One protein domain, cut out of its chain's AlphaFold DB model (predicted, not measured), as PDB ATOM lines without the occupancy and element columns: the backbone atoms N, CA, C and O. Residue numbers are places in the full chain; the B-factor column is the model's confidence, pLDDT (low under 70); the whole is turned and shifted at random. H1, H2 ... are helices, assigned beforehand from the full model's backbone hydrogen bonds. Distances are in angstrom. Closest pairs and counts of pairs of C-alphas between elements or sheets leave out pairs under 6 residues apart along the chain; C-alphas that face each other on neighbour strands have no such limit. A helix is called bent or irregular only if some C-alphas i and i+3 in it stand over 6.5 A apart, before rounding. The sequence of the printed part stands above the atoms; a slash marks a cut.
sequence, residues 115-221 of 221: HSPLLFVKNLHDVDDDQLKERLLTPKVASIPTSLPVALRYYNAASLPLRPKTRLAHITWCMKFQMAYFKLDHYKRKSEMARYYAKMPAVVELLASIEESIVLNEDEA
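What this domain is: This is residues 115 to 221 of the 221 residues of an uncharacterized protein of Absidia glauca (UniProt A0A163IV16). The longest helix, H5, meets H8 end to end at a corner, and the short helix H4, near the middle of the domain, packs on H5 and on H6, with the small H7 following H6. On the far side of the domain H1 and H2 fold back beside each other as a loosely attached arm, whose turn, residues 126 to 131, sticks out, while the stretch 143 to 154 passes through the middle and residues 214 to 221 run back beside H5 as a tail. The printed part has 107 residues with eight named helices, H1 to H8 in order along the chain, and no named strand; the class is all helix. The whole is compact, with a radius of gyration of the C-alphas of 13.6 A, and it spans 39 by 33 by 22 A.

Where its parts are: H5, residues 164 to 181, runs 23.3 A from C-alpha 164 at (-6.529, 37.680, 7.109) to C-alpha 181 at (-19.219, 54.104, -3.517). It has a kink of 47 degrees near residue 175 and is irregular, with C-alphas 177 and 180 9.3 A apart. H4, residues 155 to 159, comes before it and is 8.6 A long; it is neither bent nor irregular, but only just: C-alphas 155 and 158 are 6.1 A apart. After H5 come H6, residues 184 to 192, 12.6 A long, and the short H7, residues 194 to 197. H8, residues 201 to 213, is 18.4 A long and ends with C-alpha 213 at (5.694, 40.424, 5.310). The printed part's first helix is H1, residues 116 to 125, 14.4 A long, which begins with C-alpha 116 at (-2.434, 39.224, -13.845). H2, residues 130 to 135, is 8.9 A long, and H3, residues 139 to 142, follows it.

How they stand to each other: H4 is the hub, touching three helices. It touches H5, and of H5 residues 167 to 174 alone touch it; the closest C-alphas of the two are those of Tyr 155 and Cys 174, 6.3 A apart. It touches H6, with the C-alphas of Ser 159 and Ser 191 closest at 4.6 A. H4 and H7 only just touch, with 3 pairs of C-alphas within 8 A, the closest being Ser 159 and Ala 194 at 4.9 A. H5 and H8 touch only at their ends, about perpendicular at 90 degrees, with the C-alphas of Thr 166 and Glu 211 closest at 5.7 A. H5 and H6 are close but not clearly touching, at a steep tilt of 43 degrees, opposite ways; their closest C-alphas, Ile 171 and Tyr 187, are 7.9 A apart. H3 is close to H5 but not clearly touching, with the C-alphas of Val 141 and Phe 177 closest at 7.1 A. H1 is close to H8 but not clearly touching, with the C-alphas of Leu 119 and Val 203 closest at 7.6 A. H1 and H2 are close but not clearly touching, at a shallow tilt of 31 degrees, opposite ways, with the C-alphas of Leu 124 and Lys 133 closest at 7.5 A. Among the pairs that are apart are H2 and H8, and H6 and H8. Every O i to N i+4 pair is within hydrogen-bond range in H1, H2, H6 and H8, against 12 of 14 in H5; in H4 it is 0 of 1, beside 2 of 2 O i to N i+3 pairs, and H3 and H7 are too short for an O i to N i+4 pair.

The domain as a whole: The two C-alphas farthest apart, those of Asp 128 and Asp 185, are 39.8 A apart. The printed part has no cut and ends at residue 221, the chain's last. The link from H3 to H4, 12 residues, is long; the other links between named helices are tight. The mean pLDDT of the printed part is 87.4, and residues 125 to 137 are under 70.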
ATOM      1  N   HIS A 115      -5.421  38.046 -10.992       93.94
ATOM      2  CA  HIS A 115      -4.043  37.648 -10.706       93.94
ATOM      3  C   HIS A 115      -3.021  38.319 -11.634       93.94
ATOM      4  O   HIS A 115      -1.900  38.573 -11.196       93.94
ATOM      5  N   SER A 116      -3.383  38.660 -12.875       92.81
ATOM      6  CA  SER A 116      -2.434  39.224 -13.845       92.81
ATOM      7  C   SER A 116      -1.761  40.509 -13.356       92.81
ATOM      8  O   SER A 116      -0.542  40.594 -13.444       92.81
ATOM      9  N   PRO A 117      -2.464  41.499 -12.762       89.50
ATOM     10  CA  PRO A 117      -1.807  42.700 -12.242       89.50
ATOM     11  C   PRO A 117      -0.838  42.405 -11.090       89.50
ATOM     12  O   PRO A 117       0.186  43.074 -10.965       89.50
ATOM     13  N   LEU A 118      -1.145  41.409 -10.251       91.75
ATOM     14  CA  LEU A 118      -0.265  40.964  -9.167       91.75
ATOM     15  C   LEU A 118       1.035  40.365  -9.733       91.75
ATOM     16  O   LEU A 118       2.123  40.752  -9.307       91.75
ATOM     17  N   LEU A 119       0.922  39.458 -10.707       90.44
ATOM     18  CA  LEU A 119       2.076  38.823 -11.354       90.44
ATOM     19  C   LEU A 119       2.876  39.811 -12.205       90.44
ATOM     20  O   LEU A 119       4.101  39.785 -12.188       90.44
ATOM     21  N   PHE A 120       2.200  40.740 -12.880       88.06
ATOM     22  CA  PHE A 120       2.837  41.804 -13.647       88.06
ATOM     23  C   PHE A 120       3.745  42.666 -12.766       88.06
ATOM     24  O   PHE A 120       4.904  42.877 -13.107       88.06
ATOM     25  N   VAL A 121       3.262  43.118 -11.602       83.94
ATOM     26  CA  VAL A 121       4.089  43.911 -10.678       83.94
ATOM     27  C   VAL A 121       5.245  43.086 -10.119       83.94
ATOM     28  O   VAL A 121       6.351  43.608 -10.035       83.94
ATOM     29  N   LYS A 122       5.023  41.804  -9.788       83.94
ATOM     30  CA  LYS A 122       6.102  40.893  -9.368       83.94
ATOM     31  C   LYS A 122       7.216  40.854 -10.421       83.94
ATOM     32  O   LYS A 122       8.362  41.107 -10.081       83.94
ATOM     33  N   ASN A 123       6.860  40.641 -11.685       81.69
ATOM     34  CA  ASN A 123       7.821  40.554 -12.785       81.69
ATOM     35  C   ASN A 123       8.491  41.905 -13.092       81.69
ATOM     36  O   ASN A 123       9.631  41.936 -13.533       81.69
ATOM     37  N   LEU A 124       7.815  43.032 -12.844       75.69
ATOM     38  CA  LEU A 124       8.419  44.360 -12.973       75.69
ATOM     39  C   LEU A 124       9.444  44.676 -11.884       75.69
ATOM     40  O   LEU A 124      10.330  45.488 -12.124       75.69
ATOM     41  N   HIS A 125       9.344  44.079 -10.694       62.84
ATOM     42  CA  HIS A 125      10.395  44.222  -9.683       62.84
ATOM     43  C   HIS A 125      11.714  43.583 -10.128       62.84
ATOM     44  O   HIS A 125      12.768  44.070  -9.728       62.84
ATOM     45  N   ASP A 126      11.645  42.577 -11.002       59.62
ATOM     46  CA  ASP A 126      12.808  41.941 -11.623       59.62
ATOM     47  C   ASP A 126      13.373  42.767 -12.800       59.62
ATOM     48  O   ASP A 126      14.441  42.454 -13.324       59.62
ATOM     49  N   VAL A 127      12.676  43.840 -13.211       55.62
ATOM     50  CA  VAL A 127      13.107  44.784 -14.250       55.62
ATOM     51  C   VAL A 127      13.592  46.085 -13.599       55.62
ATOM     52  O   VAL A 127      12.902  46.719 -12.795       55.62
ATOM     53  N   ASP A 128      14.796  46.511 -13.967       52.16
ATOM     54  CA  ASP A 128      15.462  47.703 -13.427       52.16
ATOM     55  C   ASP A 128      14.951  48.998 -14.106       52.16
ATOM     56  O   ASP A 128      15.706  49.764 -14.697       52.16
ATOM     57  N   ASP A 129      13.626  49.209 -14.100       58.62
ATOM     58  CA  ASP A 129      12.971  50.418 -14.627       58.62
ATOM     59  C   ASP A 129      12.173  51.131 -13.524       58.62
ATOM     60  O   ASP A 129      10.987  50.878 -13.280       58.62
ATOM     61  N   ASP A 130      12.851  52.046 -12.837       55.56
ATOM     62  CA  ASP A 130      12.274  52.829 -11.745       55.56
ATOM     63  C   ASP A 130      11.208  53.832 -12.219       55.56
ATOM     64  O   ASP A 130      10.264  54.127 -11.482       55.56
ATOM     65  N   GLN A 131      11.270  54.292 -13.477       54.34
ATOM     66  CA  GLN A 131      10.249  55.191 -14.032       54.34
ATOM     67  C   GLN A 131       8.928  54.467 -14.281       54.34
ATOM     68  O   GLN A 131       7.850  55.056 -14.131       54.34
ATOM     69  N   LEU A 132       8.988  53.194 -14.674       58.88
ATOM     70  CA  LEU A 132       7.798  52.379 -14.856       58.88
ATOM     71  C   LEU A 132       7.111  52.134 -13.510       58.88
ATOM     72  O   LEU A 132       5.902  52.345 -13.422       58.88
ATOM     73  N   LYS A 133       7.874  51.812 -12.455       59.75
ATOM     74  CA  LYS A 133       7.368  51.587 -11.085       59.75
ATOM     75  C   LYS A 133       6.618  52.804 -10.525       59.75
ATOM     76  O   LYS A 133       5.529  52.638  -9.973       59.75
ATOM     77  N   GLU A 134       7.129  54.021 -10.730       58.03
ATOM     78  CA  GLU A 134       6.458  55.263 -10.300       58.03
ATOM     79  C   GLU A 134       5.151  55.545 -11.064       58.03
ATOM     80  O   GLU A 134       4.200  56.095 -10.504       58.03
ATOM     81  N   ARG A 135       5.063  55.142 -12.338       64.00
ATOM     82  CA  ARG A 135       3.890  55.386 -13.200       64.00
ATOM     83  C   ARG A 135       2.744  54.396 -13.007       64.00
ATOM     84  O   ARG A 135       1.637  54.677 -13.471       64.00
ATOM     85  N   LEU A 136       2.981  53.259 -12.346       67.69
ATOM     86  CA  LEU A 136       1.952  52.232 -12.126       67.69
ATOM     87  C   LEU A 136       0.794  52.741 -11.269       67.69
ATOM     88  O   LEU A 136      -0.335  52.266 -11.400       67.69
ATOM     89  N   LEU A 137       1.048  53.716 -10.396       67.38
ATOM     90  CA  LEU A 137       0.022  54.262  -9.526       67.38
ATOM     91  C   LEU A 137      -0.505  55.584 -10.059       67.38
ATOM     92  O   LEU A 137       0.210  56.571 -10.205       67.38
ATOM     93  N   THR A 138      -1.822  55.645 -10.258       71.62
ATOM     94  CA  THR A 138      -2.483  56.948 -10.377       71.62
ATOM     95  C   THR A 138      -2.257  57.759  -9.091       71.62
ATOM     96  O   THR A 138      -2.208  57.157  -8.012       71.62
ATOM     97  N   PRO A 139      -2.216  59.106  -9.149       75.12
ATOM     98  CA  PRO A 139      -2.027  59.939  -7.956       75.12
ATOM     99  C   PRO A 139      -3.002  59.599  -6.821       75.12
ATOM    100  O   PRO A 139      -2.618  59.557  -5.659       75.12
ATOM    101  N   LYS A 140      -4.250  59.256  -7.173       79.19
ATOM    102  CA  LYS A 140      -5.280  58.817  -6.224       79.19
ATOM    103  C   LYS A 140      -4.926  57.507  -5.511       79.19
ATOM    104  O   LYS A 140      -5.247  57.351  -4.342       79.19
ATOM    105  N   VAL A 141      -4.331  56.541  -6.212       81.44
ATOM    106  CA  VAL A 141      -3.924  55.263  -5.601       81.44
ATOM    107  C   VAL A 141      -2.683  55.457  -4.728       81.44
ATOM    108  O   VAL A 141      -2.608  54.872  -3.650       81.44
ATOM    109  N   ALA A 142      -1.740  56.294  -5.168       80.06
ATOM    110  CA  ALA A 142      -0.516  56.593  -4.429       80.06
ATOM    111  C   ALA A 142      -0.773  57.365  -3.122       80.06
ATOM    112  O   ALA A 142      -0.063  57.158  -2.145       80.06
ATOM    113  N   SER A 143      -1.801  58.218  -3.081       85.06
ATOM    114  CA  SER A 143      -2.085  59.082  -1.930       85.06
ATOM    115  C   SER A 143      -2.782  58.394  -0.754       85.06
ATOM    116  O   SER A 143      -3.005  59.047   0.259       85.06
ATOM    117  N   ILE A 144      -3.208  57.132  -0.881       88.69
ATOM    118  CA  ILE A 144      -3.934  56.422   0.183       88.69
ATOM    119  C   ILE A 144      -2.916  55.705   1.078       88.69
ATOM    120  O   ILE A 144      -2.288  54.753   0.608       88.69
ATOM    121  N   PRO A 145      -2.770  56.097   2.359       90.38
ATOM    122  CA  PRO A 145      -1.908  55.383   3.293       90.38
ATOM    123  C   PRO A 145      -2.431  53.963   3.515       90.38
ATOM    124  O   PRO A 145      -3.616  53.777   3.808       90.38
ATOM    125  N   THR A 146      -1.558  52.970   3.344       93.56
ATOM    126  CA  THR A 146      -1.886  51.553   3.534       93.56
ATOM    127  C   THR A 146      -0.630  50.706   3.726       93.56
ATOM    128  O   THR A 146       0.422  51.041   3.177       93.56
ATOM    129  N   SER A 147      -0.751  49.593   4.453       93.62
ATOM    130  CA  SER A 147       0.284  48.550   4.503       93.62
ATOM    131  C   SER A 147       0.325  47.666   3.250       93.62
ATOM    132  O   SER A 147       1.299  46.944   3.041       93.62
ATOM    133  N   LEU A 148      -0.692  47.720   2.380       93.00
ATOM    134  CA  LEU A 148      -0.740  46.876   1.187       93.00
ATOM    135  C   LEU A 148       0.403  47.165   0.210       93.00
ATOM    136  O   LEU A 148       0.641  48.333  -0.130       93.00
ATOM    137  N   PRO A 149       1.011  46.125  -0.386       90.50
ATOM    138  CA  PRO A 149       1.915  46.309  -1.510       90.50
ATOM    139  C   PRO A 149       1.161  46.827  -2.737       90.50
ATOM    140  O   PRO A 149      -0.022  46.542  -2.935       90.50
ATOM    141  N   VAL A 150       1.871  47.551  -3.607       86.62
ATOM    142  CA  VAL A 150       1.340  48.110  -4.866       86.62
ATOM    143  C   VAL A 150       0.606  47.061  -5.704       86.62
ATOM    144  O   VAL A 150      -0.468  47.337  -6.237       86.62
ATOM    145  N   ALA A 151       1.131  45.835  -5.725       88.00
ATOM    146  CA  ALA A 151       0.593  44.690  -6.451       88.00
ATOM    147  C   ALA A 151      -0.807  44.223  -5.999       88.00
ATOM    148  O   ALA A 151      -1.371  43.325  -6.620       88.00
ATOM    149  N   LEU A 152      -1.373  44.805  -4.935       93.00
ATOM    150  CA  LEU A 152      -2.727  44.526  -4.444       93.00
ATOM    151  C   LEU A 152      -3.596  45.788  -4.311       93.00
ATOM    152  O   LEU A 152      -4.724  45.708  -3.828       93.00
ATOM    153  N   ARG A 153      -3.121  46.962  -4.751       91.62
ATOM    154  CA  ARG A 153      -3.860  48.238  -4.653       91.62
ATOM    155  C   ARG A 153      -4.842  48.430  -5.813       91.62
ATOM    156  O   ARG A 153      -4.796  49.422  -6.539       91.62
ATOM    157  N   TYR A 154      -5.741  47.467  -6.002       90.44
ATOM    158  CA  TYR A 154      -6.848  47.549  -6.958       90.44
ATOM    159  C   TYR A 154      -8.043  46.725  -6.485       90.44
ATOM    160  O   TYR A 154      -7.902  45.632  -5.962       90.44
ATOM    161  N   TYR A 155      -9.255  47.213  -6.752       90.94
ATOM    162  CA  TYR A 155     -10.485  46.627  -6.203       90.94
ATOM    163  C   TYR A 155     -10.677  45.126  -6.503       90.94
ATOM    164  O   TYR A 155     -11.145  44.377  -5.648       90.94
ATOM    165  N   ASN A 156     -10.282  44.662  -7.696       92.19
ATOM    166  CA  ASN A 156     -10.450  43.259  -8.098       92.19
ATOM    167  C   ASN A 156      -9.496  42.282  -7.386       92.19
ATOM    168  O   ASN A 156      -9.751  41.083  -7.446       92.19
ATOM    169  N   ALA A 157      -8.473  42.749  -6.656       95.25
ATOM    170  CA  ALA A 157      -7.673  41.869  -5.796       95.25
ATOM    171  C   ALA A 157      -8.511  41.268  -4.655       95.25
ATOM    172  O   ALA A 157      -8.138  40.234  -4.106       95.25
ATOM    173  N   ALA A 158      -9.699  41.818  -4.366       95.56
ATOM    174  CA  ALA A 158     -10.688  41.188  -3.493       95.56
ATOM    175  C   ALA A 158     -11.014  39.743  -3.911       95.56
ATOM    176  O   ALA A 158     -11.277  38.912  -3.044       95.56
ATOM    177  N   SER A 159     -10.961  39.442  -5.214       95.50
ATOM    178  CA  SER A 159     -11.218  38.113  -5.769       95.50
ATOM    179  C   SER A 159     -10.080  37.117  -5.562       95.50
ATOM    180  O   SER A 159     -10.259  35.950  -5.873       95.50
ATOM    181  N   LEU A 160      -8.918  37.538  -5.063       96.75
ATOM    182  CA  LEU A 160      -7.792  36.650  -4.781       96.75
ATOM    183  C   LEU A 160      -7.948  35.971  -3.404       96.75
ATOM    184  O   LEU A 160      -8.657  36.493  -2.531       96.75
ATOM    185  N   PRO A 161      -7.278  34.828  -3.158       96.62
ATOM    186  CA  PRO A 161      -7.284  34.142  -1.863       96.62
ATOM    187  C   PRO A 161      -6.403  34.862  -0.826       96.62
ATOM    188  O   PRO A 161      -5.465  34.297  -0.273       96.62
ATOM    189  N   LEU A 162      -6.711  36.137  -0.557       97.38
ATOM    190  CA  LEU A 162      -6.031  36.943   0.456       97.38
ATOM    191  C   LEU A 162      -6.273  36.351   1.850       97.38
ATOM    192  O   LEU A 162      -7.428  36.108   2.224       97.38
ATOM    193  N   ARG A 163      -5.184  36.184   2.606       97.12
ATOM    194  CA  ARG A 163      -5.162  35.786   4.021       97.12
ATOM    195  C   ARG A 163      -5.582  36.955   4.942       97.12
ATOM    196  O   ARG A 163      -5.739  38.073   4.447       97.12
ATOM    197  N   PRO A 164      -5.844  36.716   6.245       96.88
ATOM    198  CA  PRO A 164      -6.529  37.680   7.109       96.88
ATOM    199  C   PRO A 164      -5.908  39.079   7.172       96.88
ATOM    200  O   PRO A 164      -6.644  40.046   6.980       96.88
ATOM    201  N   LYS A 165      -4.588  39.221   7.374       97.25
ATOM    202  CA  LYS A 165      -3.961  40.551   7.476       97.25
ATOM    203  C   LYS A 165      -4.071  41.298   6.151       97.25
ATOM    204  O   LYS A 165      -4.578  42.415   6.094       97.25
ATOM    205  N   THR A 166      -3.695  40.642   5.057       97.50
ATOM    206  CA  THR A 166      -3.792  41.205   3.705       97.50
ATOM    207  C   THR A 166      -5.236  41.576   3.355       97.50
ATOM    208  O   THR A 166      -5.480  42.611   2.738       97.50
ATOM    209  N   ARG A 167      -6.215  40.766   3.774       97.50
ATOM    210  CA  ARG A 167      -7.648  41.031   3.578       97.50
ATOM    211  C   ARG A 167      -8.098  42.288   4.323       97.50
ATOM    212  O   ARG A 167      -8.827  43.082   3.729       97.50
ATOM    213  N   LEU A 168      -7.674  42.466   5.576       96.75
ATOM    214  CA  LEU A 168      -7.983  43.649   6.388       96.75
ATOM    215  C   LEU A 168      -7.397  44.921   5.764       96.75
ATOM    216  O   LEU A 168      -8.127  45.869   5.483       96.75
ATOM    217  N   ALA A 169      -6.111  44.900   5.413       97.06
ATOM    218  CA  ALA A 169      -5.488  46.026   4.725       97.06
ATOM    219  C   ALA A 169      -6.205  46.341   3.394       97.06
ATOM    220  O   ALA A 169      -6.513  47.495   3.090       97.06
ATOM    221  N   HIS A 170      -6.568  45.308   2.623       97.25
ATOM    222  CA  HIS A 170      -7.269  45.459   1.348       97.25
ATOM    223  C   HIS A 170      -8.675  46.034   1.476       97.25
ATOM    224  O   HIS A 170      -9.066  46.868   0.653       97.25
ATOM    225  N   ILE A 171      -9.464  45.607   2.462       96.38
ATOM    226  CA  ILE A 171     -10.810  46.153   2.638       96.38
ATOM    227  C   ILE A 171     -10.752  47.619   3.080       96.38
ATOM    228  O   ILE A 171     -11.439  48.448   2.478       96.38
ATOM    229  N   THR A 172      -9.862  47.965   4.015       95.81
ATOM    230  CA  THR A 172      -9.649  49.348   4.470       95.81
ATOM    231  C   THR A 172      -9.175  50.242   3.328       95.81
ATOM    232  O   THR A 172      -9.723  51.328   3.109       95.81
ATOM    233  N   TRP A 173      -8.218  49.774   2.522       95.69
ATOM    234  CA  TRP A 173      -7.780  50.498   1.332       95.69
ATOM    235  C   TRP A 173      -8.926  50.702   0.332       95.69
ATOM    236  O   TRP A 173      -9.101  51.808  -0.180       95.69
ATOM    237  N   CYS A 174      -9.762  49.685   0.086       95.00
ATOM    238  CA  CYS A 174     -10.913  49.803  -0.814       95.00
ATOM    239  C   CYS A 174     -11.952  50.814  -0.314       95.00
ATOM    240  O   CYS A 174     -12.478  51.585  -1.120       95.00
ATOM    241  N   MET A 175     -12.217  50.845   0.996       94.44
ATOM    242  CA  MET A 175     -13.093  51.840   1.623       94.44
ATOM    243  C   MET A 175     -12.574  53.258   1.380       94.44
ATOM    244  O   MET A 175     -13.334  54.124   0.947       94.44
ATOM    245  N   LYS A 176     -11.268  53.489   1.565       93.50
ATOM    246  CA  LYS A 176     -10.625  54.786   1.292       93.50
ATOM    247  C   LYS A 176     -10.629  55.124  -0.208       93.50
ATOM    248  O   LYS A 176     -10.912  56.255  -0.592       93.50
ATOM    249  N   PHE A 177     -10.374  54.143  -1.077       90.81
ATOM    250  CA  PHE A 177     -10.291  54.336  -2.527       90.81
ATOM    251  C   PHE A 177     -11.648  54.635  -3.182       90.81
ATOM    252  O   PHE A 177     -11.738  55.512  -4.052       90.81
ATOM    253  N   GLN A 178     -12.709  53.926  -2.789       88.38
ATOM    254  CA  GLN A 178     -14.057  54.100  -3.343       88.38
ATOM    255  C   GLN A 178     -14.925  55.084  -2.543       88.38
ATOM    256  O   GLN A 178     -15.911  55.588  -3.083       88.38
ATOM    257  N   MET A 179     -14.552  55.416  -1.302       88.88
ATOM    258  CA  MET A 179     -15.287  56.329  -0.420       88.88
ATOM    259  C   MET A 179     -16.780  55.949  -0.345       88.88
ATOM    260  O   MET A 179     -17.115  54.800  -0.067       88.88
ATOM    261  N   ALA A 180     -17.689  56.879  -0.659       82.38
ATOM    262  CA  ALA A 180     -19.139  56.675  -0.627       82.38
ATOM    263  C   ALA A 180     -19.668  55.617  -1.620       82.38
ATOM    264  O   ALA A 180     -20.834  55.234  -1.537       82.38
ATOM    265  N   TYR A 181     -18.845  55.152  -2.564       87.81
ATOM    266  CA  TYR A 181     -19.219  54.104  -3.517       87.81
ATOM    267  C   TYR A 181     -18.842  52.699  -3.042       87.81
ATOM    268  O   TYR A 181     -19.278  51.725  -3.655       87.81
ATOM    269  N   PHE A 182     -18.065  52.578  -1.960       90.06
ATOM    270  CA  PHE A 182     -17.710  51.275  -1.421       90.06
ATOM    271  C   PHE A 182     -18.948  50.564  -0.875       90.06
ATOM    272  O   PHE A 182     -19.683  51.100  -0.043       90.06
ATOM    273  N   LYS A 183     -19.157  49.324  -1.315       91.00
ATOM    274  CA  LYS A 183     -20.225  48.457  -0.818       91.00
ATOM    275  C   LYS A 183     -19.637  47.157  -0.304       91.00
ATOM    276  O   LYS A 183     -19.071  46.378  -1.072       91.00
ATOM    277  N   LEU A 184     -19.829  46.903   0.988       90.44
ATOM    278  CA  LEU A 184     -19.320  45.702   1.645       90.44
ATOM    279  C   LEU A 184     -19.851  44.418   0.993       90.44
ATOM    280  O   LEU A 184     -19.087  43.483   0.782       90.44
ATOM    281  N   ASP A 185     -21.129  44.380   0.616       91.38
ATOM    282  CA  ASP A 185     -21.720  43.193  -0.012       91.38
ATOM    283  C   ASP A 185     -21.109  42.890  -1.384       91.38
ATOM    284  O   ASP A 185     -20.898  41.729  -1.725       91.38
ATOM    285  N   HIS A 186     -20.760  43.924  -2.154       88.69
ATOM    286  CA  HIS A 186     -20.080  43.761  -3.440       88.69
ATOM    287  C   HIS A 186     -18.664  43.208  -3.235       88.69
ATOM    288  O   HIS A 186     -18.239  42.274  -3.914       88.69
ATOM    289  N   TYR A 187     -17.956  43.735  -2.232       93.25
ATOM    290  CA  TYR A 187     -16.642  43.235  -1.844       93.25
ATOM    291  C   TYR A 187     -16.693  41.758  -1.423       93.25
ATOM    292  O   TYR A 187     -15.870  40.960  -1.871       93.25
ATOM    293  N   LYS A 188     -17.686  41.378  -0.605       92.44
ATOM    294  CA  LYS A 188     -17.910  39.990  -0.174       92.44
ATOM    295  C   LYS A 188     -18.157  39.063  -1.363       92.44
ATOM    296  O   LYS A 188     -17.464  38.057  -1.480       92.44
ATOM    297  N   ARG A 189     -19.040  39.439  -2.293       89.69
ATOM    298  CA  ARG A 189     -19.276  38.660  -3.524       89.69
ATOM    299  C   ARG A 189     -18.002  38.468  -4.340       89.69
ATOM    300  O   ARG A 189     -17.714  37.358  -4.768       89.69
ATOM    301  N   LYS A 190     -17.190  39.517  -4.512       90.06
ATOM    302  CA  LYS A 190     -15.884  39.368  -5.174       90.06
ATOM    303  C   LYS A 190     -14.987  38.399  -4.402       90.06
ATOM    304  O   LYS A 190     -14.377  37.536  -5.018       90.06
ATOM    305  N   SER A 191     -14.960  38.457  -3.070       93.38
ATOM    306  CA  SER A 191     -14.149  37.537  -2.260       93.38
ATOM    307  C   SER A 191     -14.533  36.062  -2.378       93.38
ATOM    308  O   SER A 191     -13.659  35.207  -2.264       93.38
ATOM    309  N   GLU A 192     -15.790  35.746  -2.695       91.12
ATOM    310  CA  GLU A 192     -16.226  34.366  -2.965       91.12
ATOM    311  C   GLU A 192     -15.531  33.774  -4.204       91.12
ATOM    312  O   GLU A 192     -15.339  32.558  -4.299       91.12
ATOM    313  N   MET A 193     -15.058  34.629  -5.119       89.38
ATOM    314  CA  MET A 193     -14.308  34.223  -6.309       89.38
ATOM    315  C   MET A 193     -12.900  33.704  -5.996       89.38
ATOM    316  O   MET A 193     -12.291  33.059  -6.849       89.38
ATOM    317  N   ALA A 194     -12.401  33.892  -4.771       93.06
ATOM    318  CA  ALA A 194     -11.098  33.389  -4.332       93.06
ATOM    319  C   ALA A 194     -10.917  31.886  -4.564       93.06
ATOM    320  O   ALA A 194      -9.808  31.438  -4.851       93.06
ATOM    321  N   ARG A 195     -12.007  31.109  -4.506       91.19
ATOM    322  CA  ARG A 195     -11.993  29.660  -4.747       91.19
ATOM    323  C   ARG A 195     -11.463  29.265  -6.131       91.19
ATOM    324  O   ARG A 195     -10.889  28.188  -6.260       91.19
ATOM    325  N   TYR A 196     -11.646  30.115  -7.143       88.31
ATOM    326  CA  TYR A 196     -11.167  29.854  -8.503       88.31
ATOM    327  C   TYR A 196      -9.643  30.001  -8.579       88.31
ATOM    328  O   TYR A 196      -8.958  29.147  -9.133       88.31
ATOM    329  N   TYR A 197      -9.097  31.030  -7.928       91.19
ATOM    330  CA  TYR A 197      -7.665  31.341  -7.982       91.19
ATOM    331  C   TYR A 197      -6.838  30.636  -6.900       91.19
ATOM    332  O   TYR A 197      -5.616  30.600  -6.986       91.19
ATOM    333  N   ALA A 198      -7.479  30.011  -5.907       91.88
ATOM    334  CA  ALA A 198      -6.808  29.176  -4.905       91.88
ATOM    335  C   ALA A 198      -6.091  27.952  -5.509       91.88
ATOM    336  O   ALA A 198      -5.266  27.333  -4.844       91.88
ATOM    337  N   LYS A 199      -6.393  27.604  -6.766       88.88
ATOM    338  CA  LYS A 199      -5.759  26.506  -7.502       88.88
ATOM    339  C   LYS A 199      -4.510  26.927  -8.284       88.88
ATOM    340  O   LYS A 199      -3.934  26.081  -8.955       88.88
ATOM    341  N   MET A 200      -4.102  28.198  -8.229       91.38
ATOM    342  CA  MET A 200      -2.937  28.723  -8.952       91.38
ATOM    343  C   MET A 200      -1.728  28.832  -8.003       91.38
ATOM    344  O   MET A 200      -1.667  29.798  -7.236       91.38
ATOM    345  N   PRO A 201      -0.751  27.898  -8.030       92.75
ATOM    346  CA  PRO A 201       0.322  27.849  -7.031       92.75
ATOM    347  C   PRO A 201       1.140  29.139  -6.953       92.75
ATOM    348  O   PRO A 201       1.290  29.697  -5.872       92.75
ATOM    349  N   ALA A 202       1.548  29.690  -8.102       90.00
ATOM    350  CA  ALA A 202       2.328  30.928  -8.161       90.00
ATOM    351  C   ALA A 202       1.618  32.124  -7.494       90.00
ATOM    352  O   ALA A 202       2.258  32.963  -6.856       90.00
ATOM    353  N   VAL A 203       0.287  32.195  -7.609       93.88
ATOM    354  CA  VAL A 203      -0.532  33.234  -6.964       93.88
ATOM    355  C   VAL A 203      -0.609  32.986  -5.462       93.88
ATOM    356  O   VAL A 203      -0.413  33.910  -4.676       93.88
ATOM    357  N   VAL A 204      -0.876  31.746  -5.051       95.62
ATOM    358  CA  VAL A 204      -1.000  31.371  -3.635       95.62
ATOM    359  C   VAL A 204       0.310  31.596  -2.880       95.62
ATOM    360  O   VAL A 204       0.289  32.167  -1.791       95.62
ATOM    361  N   GLU A 205       1.443  31.202  -3.459       94.81
ATOM    362  CA  GLU A 205       2.775  31.384  -2.875       94.81
ATOM    363  C   GLU A 205       3.125  32.865  -2.716       94.81
ATOM    364  O   GLU A 205       3.551  33.300  -1.645       94.81
ATOM    365  N   LEU A 206       2.880  33.666  -3.755       94.31
ATOM    366  CA  LEU A 206       3.127  35.104  -3.700       94.31
ATOM    367  C   LEU A 206       2.257  35.789  -2.637       94.31
ATOM    368  O   LEU A 206       2.753  36.610  -1.868       94.31
ATOM    369  N   LEU A 207       0.974  35.435  -2.552       96.88
ATOM    370  CA  LEU A 207       0.072  35.975  -1.534       96.88
ATOM    371  C   LEU A 207       0.451  35.528  -0.117       96.88
ATOM    372  O   LEU A 207       0.279  36.301   0.823       96.88
ATOM    373  N   ALA A 208       0.979  34.314   0.051       96.56
ATOM    374  CA  ALA A 208       1.499  33.850   1.334       96.56
ATOM    375  C   ALA A 208       2.716  34.674   1.782       96.56
ATOM    376  O   ALA A 208       2.748  35.126   2.925       96.56
ATOM    377  N   SER A 209       3.652  34.955   0.872       95.12
ATOM    378  CA  SER A 209       4.813  35.809   1.153       95.12
ATOM    379  C   SER A 209       4.413  37.251   1.502       95.12
ATOM    380  O   SER A 209       4.966  37.857   2.427       95.12
ATOM    381  N   ILE A 210       3.398  37.799   0.824       95.38
ATOM    382  CA  ILE A 210       2.825  39.108   1.173       95.38
ATOM    383  C   ILE A 210       2.205  39.069   2.575       95.38
ATOM    384  O   ILE A 210       2.454  39.965   3.376       95.38
ATOM    385  N   GLU A 211       1.438  38.030   2.906       97.31
ATOM    386  CA  GLU A 211       0.844  37.895   4.239       97.31
ATOM    387  C   GLU A 211       1.911  37.823   5.335       97.31
ATOM    388  O   GLU A 211       1.735  38.391   6.411       97.31
ATOM    389  N   GLU A 212       3.017  37.125   5.101       96.81
ATOM    390  CA  GLU A 212       4.097  37.003   6.082       96.81
ATOM    391  C   GLU A 212       4.820  38.336   6.308       96.81
ATOM    392  O   GLU A 212       5.157  38.657   7.447       96.81
ATOM    393  N   SER A 213       4.978  39.143   5.256       94.50
ATOM    394  CA  SER A 213       5.694  40.424   5.310       94.50
ATOM    395  C   SER A 213       4.830  41.628   5.699       94.50
ATOM    396  O   SER A 213       5.371  42.627   6.175       94.50
ATOM    397  N   ILE A 214       3.504  41.567   5.531       93.81
ATOM    398  CA  ILE A 214       2.632  42.713   5.808       93.81
ATOM    399  C   ILE A 214       2.521  42.998   7.315       93.81
ATOM    400  O   ILE A 214       2.205  42.114   8.127       93.81
ATOM    401  N   VAL A 215       2.737  44.269   7.665       95.06
ATOM    402  CA  VAL A 215       2.556  44.844   9.003       95.06
ATOM    403  C   VAL A 215       1.449  45.889   8.916       95.06
ATOM    404  O   VAL A 215       1.612  46.906   8.244       95.06
ATOM    405  N   LEU A 216       0.315  45.615   9.563       94.94
ATOM    406  CA  LEU A 216      -0.856  46.494   9.548       94.94
ATOM    407  C   LEU A 216      -0.563  47.794  10.301       94.94
ATOM    408  O   LEU A 216       0.099  47.777  11.338       94.94
ATOM    409  N   ASN A 217      -1.064  48.912   9.777       93.06
ATOM    410  CA  ASN A 217      -1.075  50.175  10.515       93.06
ATOM    411  C   ASN A 217      -2.310  50.268  11.432       93.06
ATOM    412  O   ASN A 217      -3.193  49.416  11.377       93.06
ATOM    413  N   GLU A 218      -2.381  51.312  12.262       91.94
ATOM    414  CA  GLU A 218      -3.459  51.499  13.248       91.94
ATOM    415  C   GLU A 218      -4.868  51.550  12.628       91.94
ATOM    416  O   GLU A 218      -5.820  51.103  13.257       91.94
ATOM    417  N   ASP A 219      -5.007  52.028  11.387       89.56
ATOM    418  CA  ASP A 219      -6.297  52.071  10.682       89.56
ATOM    419  C   ASP A 219      -6.728  50.696  10.126       89.56
ATOM    420  O   ASP A 219      -7.847  50.543   9.629       89.56
ATOM    421  N   GLU A 220      -5.818  49.721  10.102       90.56
ATOM    422  CA  GLU A 220      -5.995  48.406   9.475       90.56
ATOM    423  C   GLU A 220      -5.986  47.243  10.484       90.56
ATOM    424  O   GLU A 220      -6.333  46.127  10.087       90.56
ATOM    425  N   ALA A 221      -5.567  47.494  11.730       75.69
ATOM    426  CA  ALA A 221      -5.390  46.509  12.801       75.69
ATOM    427  C   ALA A 221      -6.699  46.072  13.483       75.69
ATOM    428  O   ALA A 221      -7.641  46.891  13.592       75.69
TER     429      ALA A 221